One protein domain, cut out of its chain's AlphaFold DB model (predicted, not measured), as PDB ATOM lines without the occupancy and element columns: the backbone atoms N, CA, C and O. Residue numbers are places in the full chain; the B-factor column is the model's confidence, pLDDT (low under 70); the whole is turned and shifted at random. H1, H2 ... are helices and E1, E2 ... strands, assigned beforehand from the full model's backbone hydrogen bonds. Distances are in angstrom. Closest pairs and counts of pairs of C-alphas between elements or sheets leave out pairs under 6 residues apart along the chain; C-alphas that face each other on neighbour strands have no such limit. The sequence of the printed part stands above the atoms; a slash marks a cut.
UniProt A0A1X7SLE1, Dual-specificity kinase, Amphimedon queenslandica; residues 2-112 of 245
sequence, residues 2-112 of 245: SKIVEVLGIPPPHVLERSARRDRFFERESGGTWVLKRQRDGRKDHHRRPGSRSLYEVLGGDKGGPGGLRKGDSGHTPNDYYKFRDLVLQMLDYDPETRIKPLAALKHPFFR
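AT A GLANCE: This is residues 2 to 112 of the 245 residues of the protein "Dual-specificity kinase" of Amphimedon queenslandica (UniProt A0A1X7SLE1). With little regular structure, two lobes lie either side of H1: the antiparallel hairpin E1 and E2 with H2, and H4 with H3 and H5. Printed are 111 residues, 42 in named elements, mostly helix, in the order H1, H2, E1, E2, H3, H4, H5. The whole is loose, with radius of gyration of the C-alphas 17.2 A and spans 50, 36 and 20 A.

HOW THE PARTS SIT: E1, residues 26 to 28, and E2, residues 34 to 36, form a hairpin, with N 27 and O 35 within hydrogen-bond range at 2.9 A. H3, residues 55 to 59, touches residues 81 to 85 alone of H4, residues 78 to 91; C-alphas 56 and 85 are closest, 6.4 A apart. Every O i to N i+4 pair in H3 and H4 is within range.

IN THESE COORDINATES: H1, residues 2 to 8, begins at C-alpha 2, (-19.570, 0.895, 29.007). H2 is residues 13 to 17; H4 is 19.9 A long. H5, residues 102 to 106, ends at (-40.454, 22.399, 32.362).

THE WHOLE: The printed part has no cut; links E2 to H3 and H3 to H4 are long; residues 40 to 45 have pLDDT under 70.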
ATOM      1  N   SER A   2     -19.539   0.787  30.477       83.12
ATOM      2  CA  SER A   2     -19.570   0.895  29.007       83.12
ATOM      3  C   SER A   2     -20.962   1.135  28.405       83.12
ATOM      4  O   SER A   2     -21.074   1.677  27.315       83.12
ATOM      5  N   LYS A   3     -22.041   0.781  29.120       89.31
ATOM      6  CA  LYS A   3     -23.426   0.885  28.627       89.31
ATOM      7  C   LYS A   3     -23.888   2.312  28.332       89.31
ATOM      8  O   LYS A   3     -24.686   2.497  27.423       89.31
ATOM      9  N   ILE A   4     -23.383   3.303  29.068       94.00
ATOM     10  CA  ILE A   4     -23.674   4.715  28.780       94.00
ATOM     11  C   ILE A   4     -23.003   5.106  27.458       94.00
ATOM     12  O   ILE A   4     -23.648   5.681  26.590       94.00
ATOM     13  N   VAL A   5     -21.742   4.707  27.277       94.50
ATOM     14  CA  VAL A   5     -20.951   4.984  26.070       94.50
ATOM     15  C   VAL A   5     -21.559   4.331  24.826       94.50
ATOM     16  O   VAL A   5     -21.529   4.921  23.753       94.50
ATOM     17  N   GLU A   6     -22.178   3.155  24.948       94.25
ATOM     18  CA  GLU A   6     -22.922   2.530  23.841       94.25
ATOM     19  C   GLU A   6     -24.044   3.424  23.293       94.25
ATOM     20  O   GLU A   6     -24.332   3.355  22.100       94.25
ATOM     21  N   VAL A   7     -24.670   4.241  24.151       95.75
ATOM     22  CA  VAL A   7     -25.833   5.070  23.798       95.75
ATOM     23  C   VAL A   7     -25.443   6.508  23.474       95.75
ATOM     24  O   VAL A   7     -25.890   7.051  22.471       95.75
ATOM     25  N   LEU A   8     -24.611   7.120  24.316       96.31
ATOM     26  CA  LEU A   8     -24.259   8.540  24.225       96.31
ATOM     27  C   LEU A   8     -22.914   8.790  23.526       96.31
ATOM     28  O   LEU A   8     -22.594   9.930  23.215       96.31
ATOM     29  N   GLY A   9     -22.127   7.744  23.265       95.44
ATOM     30  CA  GLY A   9     -20.797   7.874  22.674       95.44
ATOM     31  C   GLY A   9     -19.695   8.145  23.700       95.44
ATOM     32  O   GLY A   9     -19.861   7.932  24.901       95.44
ATOM     33  N   ILE A  10     -18.520   8.541  23.210       95.50
ATOM     34  CA  ILE A  10     -17.388   8.911  24.066       95.50
ATOM     35  C   ILE A  10     -17.656  10.306  24.655       95.50
ATOM     36  O   ILE A  10     -18.028  11.201  23.893       95.50
ATOM     37  N   PRO A  11     -17.474  10.521  25.975       95.94
ATOM     38  CA  PRO A  11     -17.632  11.847  26.560       95.94
ATOM     39  C   PRO A  11     -16.667  12.863  25.924       95.94
ATOM     40  O   PRO A  11     -15.540  12.491  25.589       95.94
ATOM     41  N   PRO A  12     -17.056  14.145  25.798       95.75
ATOM     42  CA  PRO A  12     -16.182  15.182  25.258       95.75
ATOM     43  C   PRO A  12     -14.832  15.292  25.999       95.75
ATOM     44  O   PRO A  12     -14.789  15.086  27.220       95.75
ATOM     45  N   PRO A  13     -13.731  15.662  25.309       94.75
ATOM     46  CA  PRO A  13     -12.392  15.707  25.904       94.75
ATOM     47  C   PRO A  13     -12.300  16.559  27.171       94.75
ATOM     48  O   PRO A  13     -11.738  16.102  28.161       94.75
ATOM     49  N   HIS A  14     -12.925  17.739  27.200       94.94
ATOM     50  CA  HIS A  14     -12.886  18.635  28.362       94.94
ATOM     51  C   HIS A  14     -13.585  18.045  29.596       94.94
ATOM     52  O   HIS A  14     -13.230  18.354  30.732       94.94
ATOM     53  N   VAL A  15     -14.577  17.167  29.410       95.94
ATOM     54  CA  VAL A  15     -15.220  16.432  30.512       95.94
ATOM     55  C   VAL A  15     -14.292  15.333  31.029       95.94
ATOM     56  O   VAL A  15     -14.154  15.152  32.240       95.94
ATOM     57  N   LEU A  16     -13.622  14.615  30.122       95.00
ATOM     58  CA  LEU A  16     -12.650  13.583  30.489       95.00
ATOM     59  C   LEU A  16     -11.430  14.183  31.190       95.00
ATOM     60  O   LEU A  16     -10.953  13.617  32.166       95.00
ATOM     61  N   GLU A  17     -10.951  15.337  30.739       93.81
ATOM     62  CA  GLU A  17      -9.783  16.024  31.288       93.81
ATOM     63  C   GLU A  17      -9.994  16.563  32.698       93.81
ATOM     64  O   GLU A  17      -9.077  16.492  33.512       93.81
ATOM     65  N   ARG A  18     -11.218  16.992  33.023       94.88
ATOM     66  CA  ARG A  18     -11.610  17.370  34.388       94.88
ATOM     67  C   ARG A  18     -11.748  16.166  35.335       94.88
ATOM     68  O   ARG A  18     -11.820  16.345  36.549       94.88
ATOM     69  N   SER A  19     -11.811  14.936  34.819       93.62
ATOM     70  CA  SER A  19     -12.103  13.740  35.616       93.62
ATOM     71  C   SER A  19     -10.847  13.052  36.153       93.62
ATOM     72  O   SER A  19     -10.074  12.450  35.409       93.62
ATOM     73  N   ALA A  20     -10.727  12.985  37.482       95.50
ATOM     74  CA  ALA A  20      -9.664  12.243  38.173       95.50
ATOM     75  C   ALA A  20      -9.711  10.715  37.955       95.50
ATOM     76  O   ALA A  20      -8.785   9.998  38.323       95.50
ATOM     77  N   ARG A  21     -10.807  10.179  37.398       92.56
ATOM     78  CA  ARG A  21     -11.009   8.730  37.203       92.56
ATOM     79  C   ARG A  21     -11.010   8.314  35.734       92.56
ATOM     80  O   ARG A  21     -11.357   7.165  35.449       92.56
ATOM     81  N   ARG A  22     -10.645   9.211  34.810       93.38
ATOM     82  CA  ARG A  22     -10.691   8.951  33.362       93.38
ATOM     83  C   ARG A  22      -9.896   7.702  32.961       93.38
ATOM     84  O   ARG A  22     -10.445   6.843  32.283       93.38
ATOM     85  N   ASP A  23      -8.696   7.519  33.517       91.69
ATOM     86  CA  ASP A  23      -7.750   6.450  33.139       91.69
ATOM     87  C   ASP A  23      -8.208   5.037  33.552       91.69
ATOM     88  O   ASP A  23      -7.646   4.011  33.149       91.69
ATOM     89  N   ARG A  24      -9.263   4.958  34.374       91.50
ATOM     90  CA  ARG A  24      -9.912   3.693  34.737       91.50
ATOM     91  C   ARG A  24     -10.779   3.146  33.605       91.50
ATOM     92  O   ARG A  24     -10.947   1.933  33.519       91.50
ATOM     93  N   PHE A  25     -11.352   4.024  32.787       90.88
ATOM     94  CA  PHE A  25     -12.363   3.666  31.790       90.88
ATOM     95  C   PHE A  25     -11.951   4.019  30.367       90.88
ATOM     96  O   PHE A  25     -12.427   3.380  29.436       90.88
ATOM     97  N   PHE A  26     -11.086   5.011  30.199       93.12
ATOM     98  CA  PHE A  26     -10.668   5.522  28.906       93.12
ATOM     99  C   PHE A  26      -9.151   5.507  28.798       93.12
ATOM    100  O   PHE A  26      -8.436   5.588  29.797       93.12
ATOM    101  N   GLU A  27      -8.677   5.408  27.570       92.50
ATOM    102  CA  GLU A  27      -7.278   5.559  27.205       92.50
ATOM    103  C   GLU A  27      -7.179   6.530  26.033       92.50
ATOM    104  O   GLU A  27      -8.131   6.707  25.267       92.50
ATOM    105  N   ARG A  28      -6.042   7.215  25.934       91.56
ATOM    106  CA  ARG A  28      -5.781   8.157  24.850       91.56
ATOM    107  C   ARG A  28      -4.959   7.443  23.789       91.56
ATOM    108  O   ARG A  28      -3.863   6.968  24.079       91.56
ATOM    109  N   GLU A  29      -5.506   7.346  22.586       89.56
ATOM    110  CA  GLU A  29      -4.800   6.781  21.440       89.56
ATOM    111  C   GLU A  29      -3.689   7.741  20.977       89.56
ATOM    112  O   GLU A  29      -3.703   8.932  21.300       89.56
ATOM    113  N   SER A  30      -2.721   7.242  20.205       86.94
ATOM    114  CA  SER A  30      -1.586   8.029  19.694       86.94
ATOM    115  C   SER A  30      -2.007   9.269  18.893       86.94
ATOM    116  O   SER A  30      -1.284  10.261  18.883       86.94
ATOM    117  N   GLY A  31      -3.196   9.254  18.282       83.69
ATOM    118  CA  GLY A  31      -3.794  10.400  17.587       83.69
ATOM    119  C   GLY A  31      -4.450  11.447  18.498       83.69
ATOM    120  O   GLY A  31      -5.048  12.396  18.006       83.69
ATOM    121  N   GLY A  32      -4.390  11.280  19.822       84.44
ATOM    122  CA  GLY A  32      -4.982  12.200  20.794       84.44
ATOM    123  C   GLY A  32      -6.469  11.968  21.079       84.44
ATOM    124  O   GLY A  32      -6.994  12.603  21.997       84.44
ATOM    125  N   THR A  33      -7.116  11.048  20.358       90.31
ATOM    126  CA  THR A  33      -8.517  10.640  20.535       90.31
ATOM    127  C   THR A  33      -8.692   9.778  21.784       90.31
ATOM    128  O   THR A  33      -7.886   8.891  22.067       90.31
ATOM    129  N   TRP A  34      -9.771  10.015  22.527       92.81
ATOM    130  CA  TRP A  34     -10.151   9.186  23.669       92.81
ATOM    131  C   TRP A  34     -10.939   7.958  23.211       92.81
ATOM    132  O   TRP A  34     -11.927   8.079  22.487       92.81
ATOM    133  N   VAL A  35     -10.537   6.777  23.675       92.56
ATOM    134  CA  VAL A  35     -11.228   5.512  23.400       92.56
ATOM    135  C   VAL A  35     -11.558   4.788  24.700       92.56
ATOM    136  O   VAL A  35     -10.938   5.008  25.741       92.56
ATOM    137  N   LEU A  36     -12.591   3.944  24.665       90.62
ATOM    138  CA  LEU A  36     -12.973   3.138  25.819       90.62
ATOM    139  C   LEU A  36     -11.940   2.024  26.026       90.62
ATOM    140  O   LEU A  36     -11.704   1.220  25.125       90.62
ATOM    141  N   LYS A  37     -11.381   1.950  27.230       88.88
ATOM    142  CA  LYS A  37     -10.405   0.934  27.617       88.88
ATOM    143  C   LYS A  37     -11.043  -0.453  27.578       88.88
ATOM    144  O   LYS A  37     -12.094  -0.680  28.184       88.88
ATOM    145  N   ARG A  38     -10.392  -1.395  26.895       80.12
ATOM    146  CA  ARG A  38     -10.833  -2.798  26.849       80.12
ATOM    147  C   ARG A  38     -10.602  -3.484  28.190       80.12
ATOM    148  O   ARG A  38      -9.576  -3.265  28.840       80.12
ATOM    149  N   GLN A  39     -11.550  -4.314  28.625       72.06
ATOM    150  CA  GLN A  39     -11.370  -5.067  29.864       72.06
ATOM    151  C   GLN A  39     -10.287  -6.136  29.655       72.06
ATOM    152  O   GLN A  39     -10.295  -6.871  28.672       72.06
ATOM    153  N   ARG A  40      -9.344  -6.224  30.600       64.56
ATOM    154  CA  ARG A  40      -8.166  -7.104  30.516       64.56
ATOM    155  C   ARG A  40      -8.501  -8.602  30.617       64.56
ATOM    156  O   ARG A  40      -7.695  -9.424  30.202       64.56
ATOM    157  N   ASP A  41      -9.677  -8.963  31.125       62.56
ATOM    158  CA  ASP A  41      -9.989 -10.334  31.565       62.56
ATOM    159  C   ASP A  41     -10.400 -11.323  30.463       62.56
ATOM    160  O   ASP A  41     -10.995 -12.356  30.762       62.56
ATOM    161  N   GLY A  42     -10.147 -11.042  29.182       58.22
ATOM    162  CA  GLY A  42     -10.402 -12.002  28.094       58.22
ATOM    163  C   GLY A  42     -11.872 -12.416  27.903       58.22
ATOM    164  O   GLY A  42     -12.185 -13.171  26.981       58.22
ATOM    165  N   ARG A  43     -12.807 -11.908  28.721       65.44
ATOM    166  CA  ARG A  43     -14.241 -12.004  28.453       65.44
ATOM    167  C   ARG A  43     -14.514 -11.206  27.195       65.44
ATOM    168  O   ARG A  43     -14.233 -10.013  27.140       65.44
ATOM    169  N   LYS A  44     -15.066 -11.889  26.192       59.41
ATOM    170  CA  LYS A  44     -15.536 -11.289  24.946       59.41
ATOM    171  C   LYS A  44     -16.376 -10.066  25.313       59.41
ATOM    172  O   LYS A  44     -17.418 -10.205  25.949       59.41
ATOM    173  N   ASP A  45     -15.880  -8.878  24.985       65.06
ATOM    174  CA  ASP A  45     -16.558  -7.627  25.295       65.06
ATOM    175  C   ASP A  45     -17.923  -7.630  24.593       65.06
ATOM    176  O   ASP A  45     -18.031  -7.320  23.410       65.06
ATOM    177  N   HIS A  46     -18.993  -7.967  25.318       70.69
ATOM    178  CA  HIS A  46     -20.382  -7.879  24.843       70.69
ATOM    179  C   HIS A  46     -20.878  -6.421  24.781       70.69
ATOM    180  O   HIS A  46     -22.073  -6.131  24.899       70.69
ATOM    181  N   HIS A  47     -19.943  -5.487  24.649       76.94
ATOM    182  CA  HIS A  47     -20.195  -4.067  24.585       76.94
ATOM    183  C   HIS A  47     -20.392  -3.672  23.130       76.94
ATOM    184  O   HIS A  47     -19.615  -4.047  22.251       76.94
ATOM    185  N   ARG A  48     -21.455  -2.915  22.865       86.81
ATOM    186  CA  ARG A  48     -21.647  -2.321  21.542       86.81
ATOM    187  C   ARG A  48     -20.602  -1.225  21.305       86.81
ATOM    188  O   ARG A  48     -19.984  -0.718  22.240       86.81
ATOM    189  N   ARG A  49     -20.406  -0.848  20.038       90.25
ATOM    190  CA  ARG A  49     -19.543   0.291  19.697       90.25
ATOM    191  C   ARG A  49     -20.093   1.570  20.352       90.25
ATOM    192  O   ARG A  49     -21.320   1.692  20.458       90.25
ATOM    193  N   PRO A  50     -19.239   2.518  20.771       93.06
ATOM    194  CA  PRO A  50     -19.694   3.803  21.294       93.06
ATOM    195  C   PRO A  50     -20.719   4.470  20.366       93.06
ATOM    196  O   PRO A  50     -20.524   4.489  19.154       93.06
ATOM    197  N   GLY A  51     -21.829   4.954  20.922       93.31
ATOM    198  CA  GLY A  51     -22.906   5.639  20.194       93.31
ATOM    199  C   GLY A  51     -23.715   4.774  19.216       93.31
ATOM    200  O   GLY A  51     -24.625   5.276  18.565       93.31
ATOM    201  N   SER A  52     -23.422   3.476  19.090       93.88
ATOM    202  CA  SER A  52     -24.115   2.609  18.125       93.88
ATOM    203  C   SER A  52     -25.517   2.175  18.560       93.88
ATOM    204  O   SER A  52     -26.255   1.608  17.757       93.88
ATOM    205  N   ARG A  53     -25.901   2.402  19.821       94.62
ATOM    206  CA  ARG A  53     -27.240   2.099  20.337       94.62
ATOM    207  C   ARG A  53     -28.042   3.391  20.458       94.62
ATOM    208  O   ARG A  53     -27.901   4.114  21.434       94.62
ATOM    209  N   SER A  54     -28.927   3.665  19.504       95.62
ATOM    210  CA  SER A  54     -29.756   4.876  19.553       95.62
ATOM    211  C   SER A  54     -30.715   4.853  20.746       95.62
ATOM    212  O   SER A  54     -31.439   3.877  20.936       95.62
ATOM    213  N   LEU A  55     -30.803   5.950  21.509       96.50
ATOM    214  CA  LEU A  55     -31.814   6.091  22.567       96.50
ATOM    215  C   LEU A  55     -33.240   5.914  22.018       96.50
ATOM    216  O   LEU A  55     -34.091   5.345  22.691       96.50
ATOM    217  N   TYR A  56     -33.488   6.331  20.774       96.31
ATOM    218  CA  TYR A  56     -34.782   6.152  20.117       96.31
ATOM    219  C   TYR A  56     -35.152   4.668  19.942       96.31
ATOM    220  O   TYR A  56     -36.293   4.272  20.174       96.31
ATOM    221  N   GLU A  57     -34.163   3.830  19.612       94.94
ATOM    222  CA  GLU A  57     -34.322   2.373  19.534       94.94
ATOM    223  C   GLU A  57     -34.592   1.777  20.921       94.94
ATOM    224  O   GLU A  57     -35.454   0.912  21.060       94.94
ATOM    225  N   VAL A  58     -33.902   2.266  21.961       95.19
ATOM    226  CA  VAL A  58     -34.125   1.837  23.354       95.19
ATOM    227  C   VAL A  58     -35.553   2.121  23.808       95.19
ATOM    228  O   VAL A  58     -36.151   1.296  24.496       95.19
ATOM    229  N   LEU A  59     -36.093   3.274  23.417       95.94
ATOM    230  CA  LEU A  59     -37.466   3.668  23.716       95.94
ATOM    231  C   LEU A  59     -38.499   2.920  22.864       95.94
ATOM    232  O   LEU A  59     -39.665   2.874  23.239       95.94
ATOM    233  N   GLY A  60     -38.084   2.330  21.739       96.19
ATOM    234  CA  GLY A  60     -38.980   1.657  20.806       96.19
ATOM    235  C   GLY A  60     -39.889   2.620  20.043       96.19
ATOM    236  O   GLY A  60     -41.031   2.263  19.768       96.19
ATOM    237  N   GLY A  61     -39.410   3.823  19.700       93.88
ATOM    238  CA  GLY A  61     -40.242   4.880  19.106       93.88
ATOM    239  C   GLY A  61     -41.044   4.441  17.873       93.88
ATOM    240  O   GLY A  61     -42.246   4.682  17.807       93.88
ATOM    241  N   ASP A  62     -40.430   3.678  16.962       93.00
ATOM    242  CA  ASP A  62     -41.112   3.155  15.760       93.00
ATOM    243  C   ASP A  62     -41.897   1.859  16.004       93.00
ATOM    244  O   ASP A  62     -42.664   1.406  15.156       93.00
ATOM    245  N   LYS A  63     -41.690   1.218  17.157       94.69
ATOM    246  CA  LYS A  63     -42.280  -0.087  17.490       94.69
ATOM    247  C   LYS A  63     -43.525   0.037  18.364       94.69
ATOM    248  O   LYS A  63     -44.131  -0.982  18.674       94.69
ATOM    249  N   GLY A  64     -43.918   1.256  18.735       93.50
ATOM    250  CA  GLY A  64     -44.976   1.495  19.713       93.50
ATOM    251  C   GLY A  64     -44.466   1.329  21.142       93.50
ATOM    252  O   GLY A  64     -45.083   0.640  21.948       93.50
ATOM    253  N   GLY A  65     -43.308   1.907  21.451       93.88
ATOM    254  CA  GLY A  65     -42.762   1.941  22.802       93.88
ATOM    255  C   GLY A  65     -42.003   0.691  23.244       93.88
ATOM    256  O   GLY A  65     -41.736  -0.214  22.446       93.88
ATOM    257  N   PRO A  66     -41.648   0.614  24.540       94.81
ATOM    258  CA  PRO A  66     -40.923  -0.522  25.100       94.81
ATOM    259  C   PRO A  66     -41.672  -1.839  24.867       94.81
ATOM    260  O   PRO A  66     -42.833  -1.985  25.245       94.81
ATOM    261  N   GLY A  67     -41.014  -2.793  24.202       94.25
ATOM    262  CA  GLY A  67     -41.613  -4.083  23.832       94.25
ATOM    263  C   GLY A  67     -42.755  -4.003  22.809       94.25
ATOM    264  O   GLY A  67     -43.383  -5.019  22.538       94.25
ATOM    265  N   GLY A  68     -43.035  -2.823  22.249       94.81
ATOM    266  CA  GLY A  68     -44.166  -2.578  21.351       94.81
ATOM    267  C   GLY A  68     -45.539  -2.566  22.026       94.81
ATOM    268  O   GLY A  68     -46.563  -2.612  21.348       94.81
ATOM    269  N   LEU A  69     -45.573  -2.492  23.359       95.31
ATOM    270  CA  LEU A  69     -46.797  -2.600  24.158       95.31
ATOM    271  C   LEU A  69     -47.691  -1.353  24.116       95.31
ATOM    272  O   LEU A  69     -48.784  -1.383  24.663       95.31
ATOM    273  N   ARG A  70     -47.228  -0.256  23.508       95.50
ATOM    274  CA  ARG A  70     -47.940   1.030  23.392       95.50
ATOM    275  C   ARG A  70     -48.407   1.317  21.969       95.50
ATOM    276  O   ARG A  70     -48.770   2.444  21.639       95.50
ATOM    277  N   LYS A  71     -48.348   0.325  21.078       93.62
ATOM    278  CA  LYS A  71     -48.761   0.496  19.686       93.62
ATOM    279  C   LYS A  71     -50.262   0.801  19.626       93.62
ATOM    280  O   LYS A  71     -51.076  -0.047  19.962       93.62
ATOM    281  N   GLY A  72     -50.605   1.993  19.145       91.00
ATOM    282  CA  GLY A  72     -51.993   2.453  19.038       91.00
ATOM    283  C   GLY A  72     -52.525   3.164  20.287       91.00
ATOM    284  O   GLY A  72     -53.617   3.723  20.221       91.00
ATOM    285  N   ASP A  73     -51.758   3.214  21.381       92.62
ATOM    286  CA  ASP A  73     -52.126   4.008  22.553       92.62
ATOM    287  C   ASP A  73     -52.079   5.505  22.215       92.62
ATOM    288  O   ASP A  73     -51.146   6.001  21.569       92.62
ATOM    289  N   SER A  74     -53.058   6.263  22.712       90.50
ATOM    290  CA  SER A  74     -53.014   7.725  22.625       90.50
ATOM    291  C   SER A  74     -51.785   8.279  23.366       90.50
ATOM    292  O   SER A  74     -51.356   7.743  24.392       90.50
ATOM    293  N   GLY A  75     -51.171   9.331  22.815       89.81
ATOM    294  CA  GLY A  75     -49.960   9.949  23.375       89.81
ATOM    295  C   GLY A  75     -48.671   9.126  23.240       89.81
ATOM    296  O   GLY A  75     -47.670   9.469  23.866       89.81
ATOM    297  N   HIS A  76     -48.684   8.048  22.450       94.56
ATOM    298  CA  HIS A  76     -47.511   7.226  22.136       94.56
ATOM    299  C   HIS A  76     -47.216   7.234  20.629       94.56
ATOM    300  O   HIS A  76     -46.850   6.218  20.034       94.56
ATOM    301  N   THR A  77     -47.403   8.389  19.984       94.00
ATOM    302  CA  THR A  77     -47.045   8.555  18.572       94.00
ATOM    303  C   THR A  77     -45.521   8.634  18.411       94.00
ATOM    304  O   THR A  77     -44.822   9.028  19.351       94.00
ATOM    305  N   PRO A  78     -44.963   8.340  17.221       94.56
ATOM    306  CA  PRO A  78     -43.536   8.548  16.961       94.56
ATOM    307  C   PRO A  78     -43.068   9.973  17.304       94.56
ATOM    308  O   PRO A  78     -41.987  10.161  17.856       94.56
ATOM    309  N   ASN A  79     -43.916  10.981  17.062       94.62
ATOM    310  CA  ASN A  79     -43.639  12.376  17.406       94.62
ATOM    311  C   ASN A  79     -43.515  12.609  18.920       94.62
ATOM    312  O   ASN A  79     -42.619  13.329  19.362       94.62
ATOM    313  N   ASP A  80     -44.366  11.968  19.722       94.69
ATOM    314  CA  ASP A  80     -44.276  12.039  21.184       94.69
ATOM    315  C   ASP A  80     -42.958  11.427  21.674       94.69
ATOM    316  O   ASP A  80     -42.276  12.005  22.525       94.69
ATOM    317  N   TYR A  81     -42.527  10.318  21.061       96.81
ATOM    318  CA  TYR A  81     -41.222   9.718  21.334       96.81
ATOM    319  C   TYR A  81     -40.047  10.595  20.899       96.81
ATOM    320  O   TYR A  81     -39.036  10.610  21.602       96.81
ATOM    321  N   TYR A  82     -40.151  11.352  19.802       96.38
ATOM    322  CA  TYR A  82     -39.120  12.323  19.422       96.38
ATOM    323  C   TYR A  82     -38.985  13.440  20.460       96.38
ATOM    324  O   TYR A  82     -37.872  13.709  20.912       96.38
ATOM    325  N   LYS A  83     -40.105  14.027  20.905       96.50
ATOM    326  CA  LYS A  83     -40.105  15.047  21.969       96.50
ATOM    327  C   LYS A  83     -39.551  14.486  23.282       96.50
ATOM    328  O   LYS A  83     -38.769  15.151  23.955       96.50
ATOM    329  N   PHE A  84     -39.933  13.266  23.653       97.62
ATOM    330  CA  PHE A  84     -39.437  12.631  24.872       97.62
ATOM    331  C   PHE A  84     -37.936  12.333  24.798       97.62
ATOM    332  O   PHE A  84     -37.188  12.668  25.715       97.62
ATOM    333  N   ARG A  85     -37.486  11.741  23.687       97.31
ATOM    334  CA  ARG A  85     -36.071  11.463  23.426       97.31
ATOM    335  C   ARG A  85     -35.235  12.730  23.540       97.31
ATOM    336  O   ARG A  85     -34.177  12.672  24.156       97.31
ATOM    337  N   ASP A  86     -35.684  13.831  22.943       98.00
ATOM    338  CA  ASP A  86     -34.946  15.093  22.958       98.00
ATOM    339  C   ASP A  86     -34.735  15.602  24.389       98.00
ATOM    340  O   ASP A  86     -33.597  15.811  24.809       98.00
ATOM    341  N   LEU A  87     -35.805  15.645  25.192       98.50
ATOM    342  CA  LEU A  87     -35.718  16.017  26.605       98.50
ATOM    343  C   LEU A  87     -34.720  15.140  27.369       98.50
ATOM    344  O   LEU A  87     -33.888  15.646  28.121       98.50
ATOM    345  N   VAL A  88     -34.799  13.819  27.184       98.38
ATOM    346  CA  VAL A  88     -33.920  12.869  27.875       98.38
ATOM    347  C   VAL A  88     -32.467  13.040  27.430       98.38
ATOM    348  O   VAL A  88     -31.579  12.975  28.273       98.38
ATOM    349  N   LEU A  89     -32.195  13.305  26.150       98.06
ATOM    350  CA  LEU A  89     -30.835  13.596  25.688       98.06
ATOM    351  C   LEU A  89     -30.283  14.872  26.330       98.06
ATOM    352  O   LEU A  89     -29.146  14.857  26.791       98.06
ATOM    353  N   GLN A  90     -31.093  15.927  26.456       98.50
ATOM    354  CA  GLN A  90     -30.675  17.149  27.150       98.50
ATOM    355  C   GLN A  90     -30.444  16.924  28.661       98.50
ATOM    356  O   GLN A  90     -29.585  17.570  29.265       98.50
ATOM    357  N   MET A  91     -31.171  15.991  29.291       98.56
ATOM    358  CA  MET A  91     -30.937  15.559  30.683       98.56
ATOM    359  C   MET A  91     -29.689  14.687  30.845       98.56
ATOM    360  O   MET A  91     -29.083  14.675  31.916       98.56
ATOM    361  N   LEU A  92     -29.316  13.943  29.806       98.00
ATOM    362  CA  LEU A  92     -28.176  13.027  29.798       98.00
ATOM    363  C   LEU A  92     -26.901  13.647  29.216       98.00
ATOM    364  O   LEU A  92     -25.923  12.923  29.028       98.00
ATOM    365  N   ASP A  93     -26.888  14.957  28.962       98.19
ATOM    366  CA  ASP A  93     -25.693  15.657  28.497       98.19
ATOM    367  C   ASP A  93     -24.508  15.385  29.440       98.19
ATOM    368  O   ASP A  93     -24.635  15.424  30.673       98.19
ATOM    369  N   TYR A  94     -23.357  15.061  28.854       97.38
ATOM    370  CA  TYR A  94     -22.141  14.759  29.596       97.38
ATOM    371  C   TYR A  94     -21.639  15.969  30.365       97.38
ATOM    372  O   TYR A  94     -21.175  15.804  31.497       97.38
ATOM    373  N   ASP A  95     -21.727  17.154  29.767       97.25
ATOM    374  CA  ASP A  95     -21.255  18.372  30.398       97.25
ATOM    375  C   ASP A  95     -22.319  18.906  31.371       97.25
ATOM    376  O   ASP A  95     -23.430  19.254  30.958       97.25
ATOM    377  N   PRO A  96     -22.038  18.952  32.687       96.62
ATOM    378  CA  PRO A  96     -23.003  19.452  33.660       96.62
ATOM    379  C   PRO A  96     -23.368  20.927  33.447       96.62
ATOM    380  O   PRO A  96     -24.410  21.355  33.940       96.62
ATOM    381  N   GLU A  97     -22.535  21.701  32.745       96.88
ATOM    382  CA  GLU A  97     -22.773  23.128  32.504       96.88
ATOM    383  C   GLU A  97     -23.851  23.367  31.439       96.88
ATOM    384  O   GLU A  97     -24.637  24.311  31.564       96.88
ATOM    385  N   THR A  98     -23.937  22.489  30.435       97.62
ATOM    386  CA  THR A  98     -24.916  22.562  29.336       97.62
ATOM    387  C   THR A  98     -26.125  21.654  29.541       97.62
ATOM    388  O   THR A  98     -27.160  21.865  28.906       97.62
ATOM    389  N   ARG A  99     -26.043  20.688  30.464       98.56
ATOM    390  CA  ARG A  99     -27.167  19.824  30.842       98.56
ATOM    391  C   ARG A  99     -28.399  20.643  31.230       98.56
ATOM    392  O   ARG A  99     -28.320  21.597  32.009       98.56
ATOM    393  N   ILE A 100     -29.565  20.232  30.726       98.50
ATOM    394  CA  ILE A 100     -30.819  20.954  30.961       98.50
ATOM    395  C   ILE A 100     -31.113  21.108  32.457       98.50
ATOM    396  O   ILE A 100     -31.126  20.147  33.230       98.50
ATOM    397  N   LYS A 101     -31.380  22.348  32.870       98.38
ATOM    398  CA  LYS A 101     -31.764  22.686  34.246       98.38
ATOM    399  C   LYS A 101     -33.265  22.457  34.458       98.38
ATOM    400  O   LYS A 101     -34.028  22.597  33.500       98.38
ATOM    401  N   PRO A 102     -33.730  22.215  35.699       98.25
ATOM    402  CA  PRO A 102     -35.144  21.935  35.975       98.25
ATOM    403  C   PRO A 102     -36.119  22.963  35.381       98.25
ATOM    404  O   PRO A 102     -37.100  22.595  34.741       98.25
ATOM    405  N   LEU A 103     -35.811  24.260  35.506       97.81
ATOM    406  CA  LEU A 103     -36.654  25.332  34.966       97.81
ATOM    407  C   LEU A 103     -36.746  25.311  33.430       97.81
ATOM    408  O   LEU A 103     -37.800  25.613  32.875       97.81
ATOM    409  N   ALA A 104     -35.658  24.963  32.741       97.62
ATOM    410  CA  ALA A 104     -35.651  24.832  31.286       97.62
ATOM    411  C   ALA A 104     -36.394  23.562  30.842       97.62
ATOM    412  O   ALA A 104     -37.164  23.609  29.886       97.62
ATOM    413  N   ALA A 105     -36.245  22.460  31.586       97.94
ATOM    414  CA  ALA A 105     -36.941  21.204  31.323       97.94
ATOM    415  C   ALA A 105     -38.463  21.365  31.350       97.94
ATOM    416  O   ALA A 105     -39.134  20.869  30.452       97.94
ATOM    417  N   LEU A 106     -39.012  22.124  32.302       96.69
ATOM    418  CA  LEU A 106     -40.454  22.399  32.362       96.69
ATOM    419  C   LEU A 106     -40.991  23.146  31.130       96.69
ATOM    420  O   LEU A 106     -42.167  23.020  30.802       96.69
ATOM    421  N   LYS A 107     -40.139  23.908  30.436       96.25
ATOM    422  CA  LYS A 107     -40.494  24.641  29.209       96.25
ATOM    423  C   LYS A 107     -40.337  23.795  27.940       96.25
ATOM    424  O   LYS A 107     -40.645  24.272  26.850       96.25
ATOM    425  N   HIS A 108     -39.848  22.562  28.061       97.62
ATOM    426  CA  HIS A 108     -39.566  21.698  26.923       97.62
ATOM    427  C   HIS A 108     -40.849  21.320  26.147       97.62
ATOM    428  O   HIS A 108     -41.882  21.056  26.775       97.62
ATOM    429  N   PRO A 109     -40.807  21.195  24.801       95.62
ATOM    430  CA  PRO A 109     -41.954  20.800  23.971       95.62
ATOM    431  C   PRO A 109     -42.667  19.512  24.390       95.62
ATOM    432  O   PRO A 109     -43.854  19.355  24.123       95.62
ATOM    433  N   PHE A 110     -41.962  18.606  25.066       95.88
ATOM    434  CA  PHE A 110     -42.535  17.384  25.638       95.88
ATOM    435  C   PHE A 110     -43.689  17.663  26.617       95.88
ATOM    436  O   PHE A 110     -44.645  16.899  26.663       95.88
ATOM    437  N   PHE A 111     -43.642  18.777  27.355       94.44
ATOM    438  CA  PHE A 111     -44.703  19.166  28.288       94.44
ATOM    439  C   PHE A 111     -45.759  20.093  27.664       94.44
ATOM    440  O   PHE A 111     -46.761  20.409  28.313       94.44
ATOM    441  N   ARG A 112     -45.581  20.539  26.410       88.38
ATOM    442  CA  ARG A 112     -46.563  21.398  25.735       88.38
ATOM    443  C   ARG A 112     -47.799  20.573  25.384       88.38
ATOM    444  O   ARG A 112     -47.717  19.552  24.704       88.38
TER     445      ARG A 112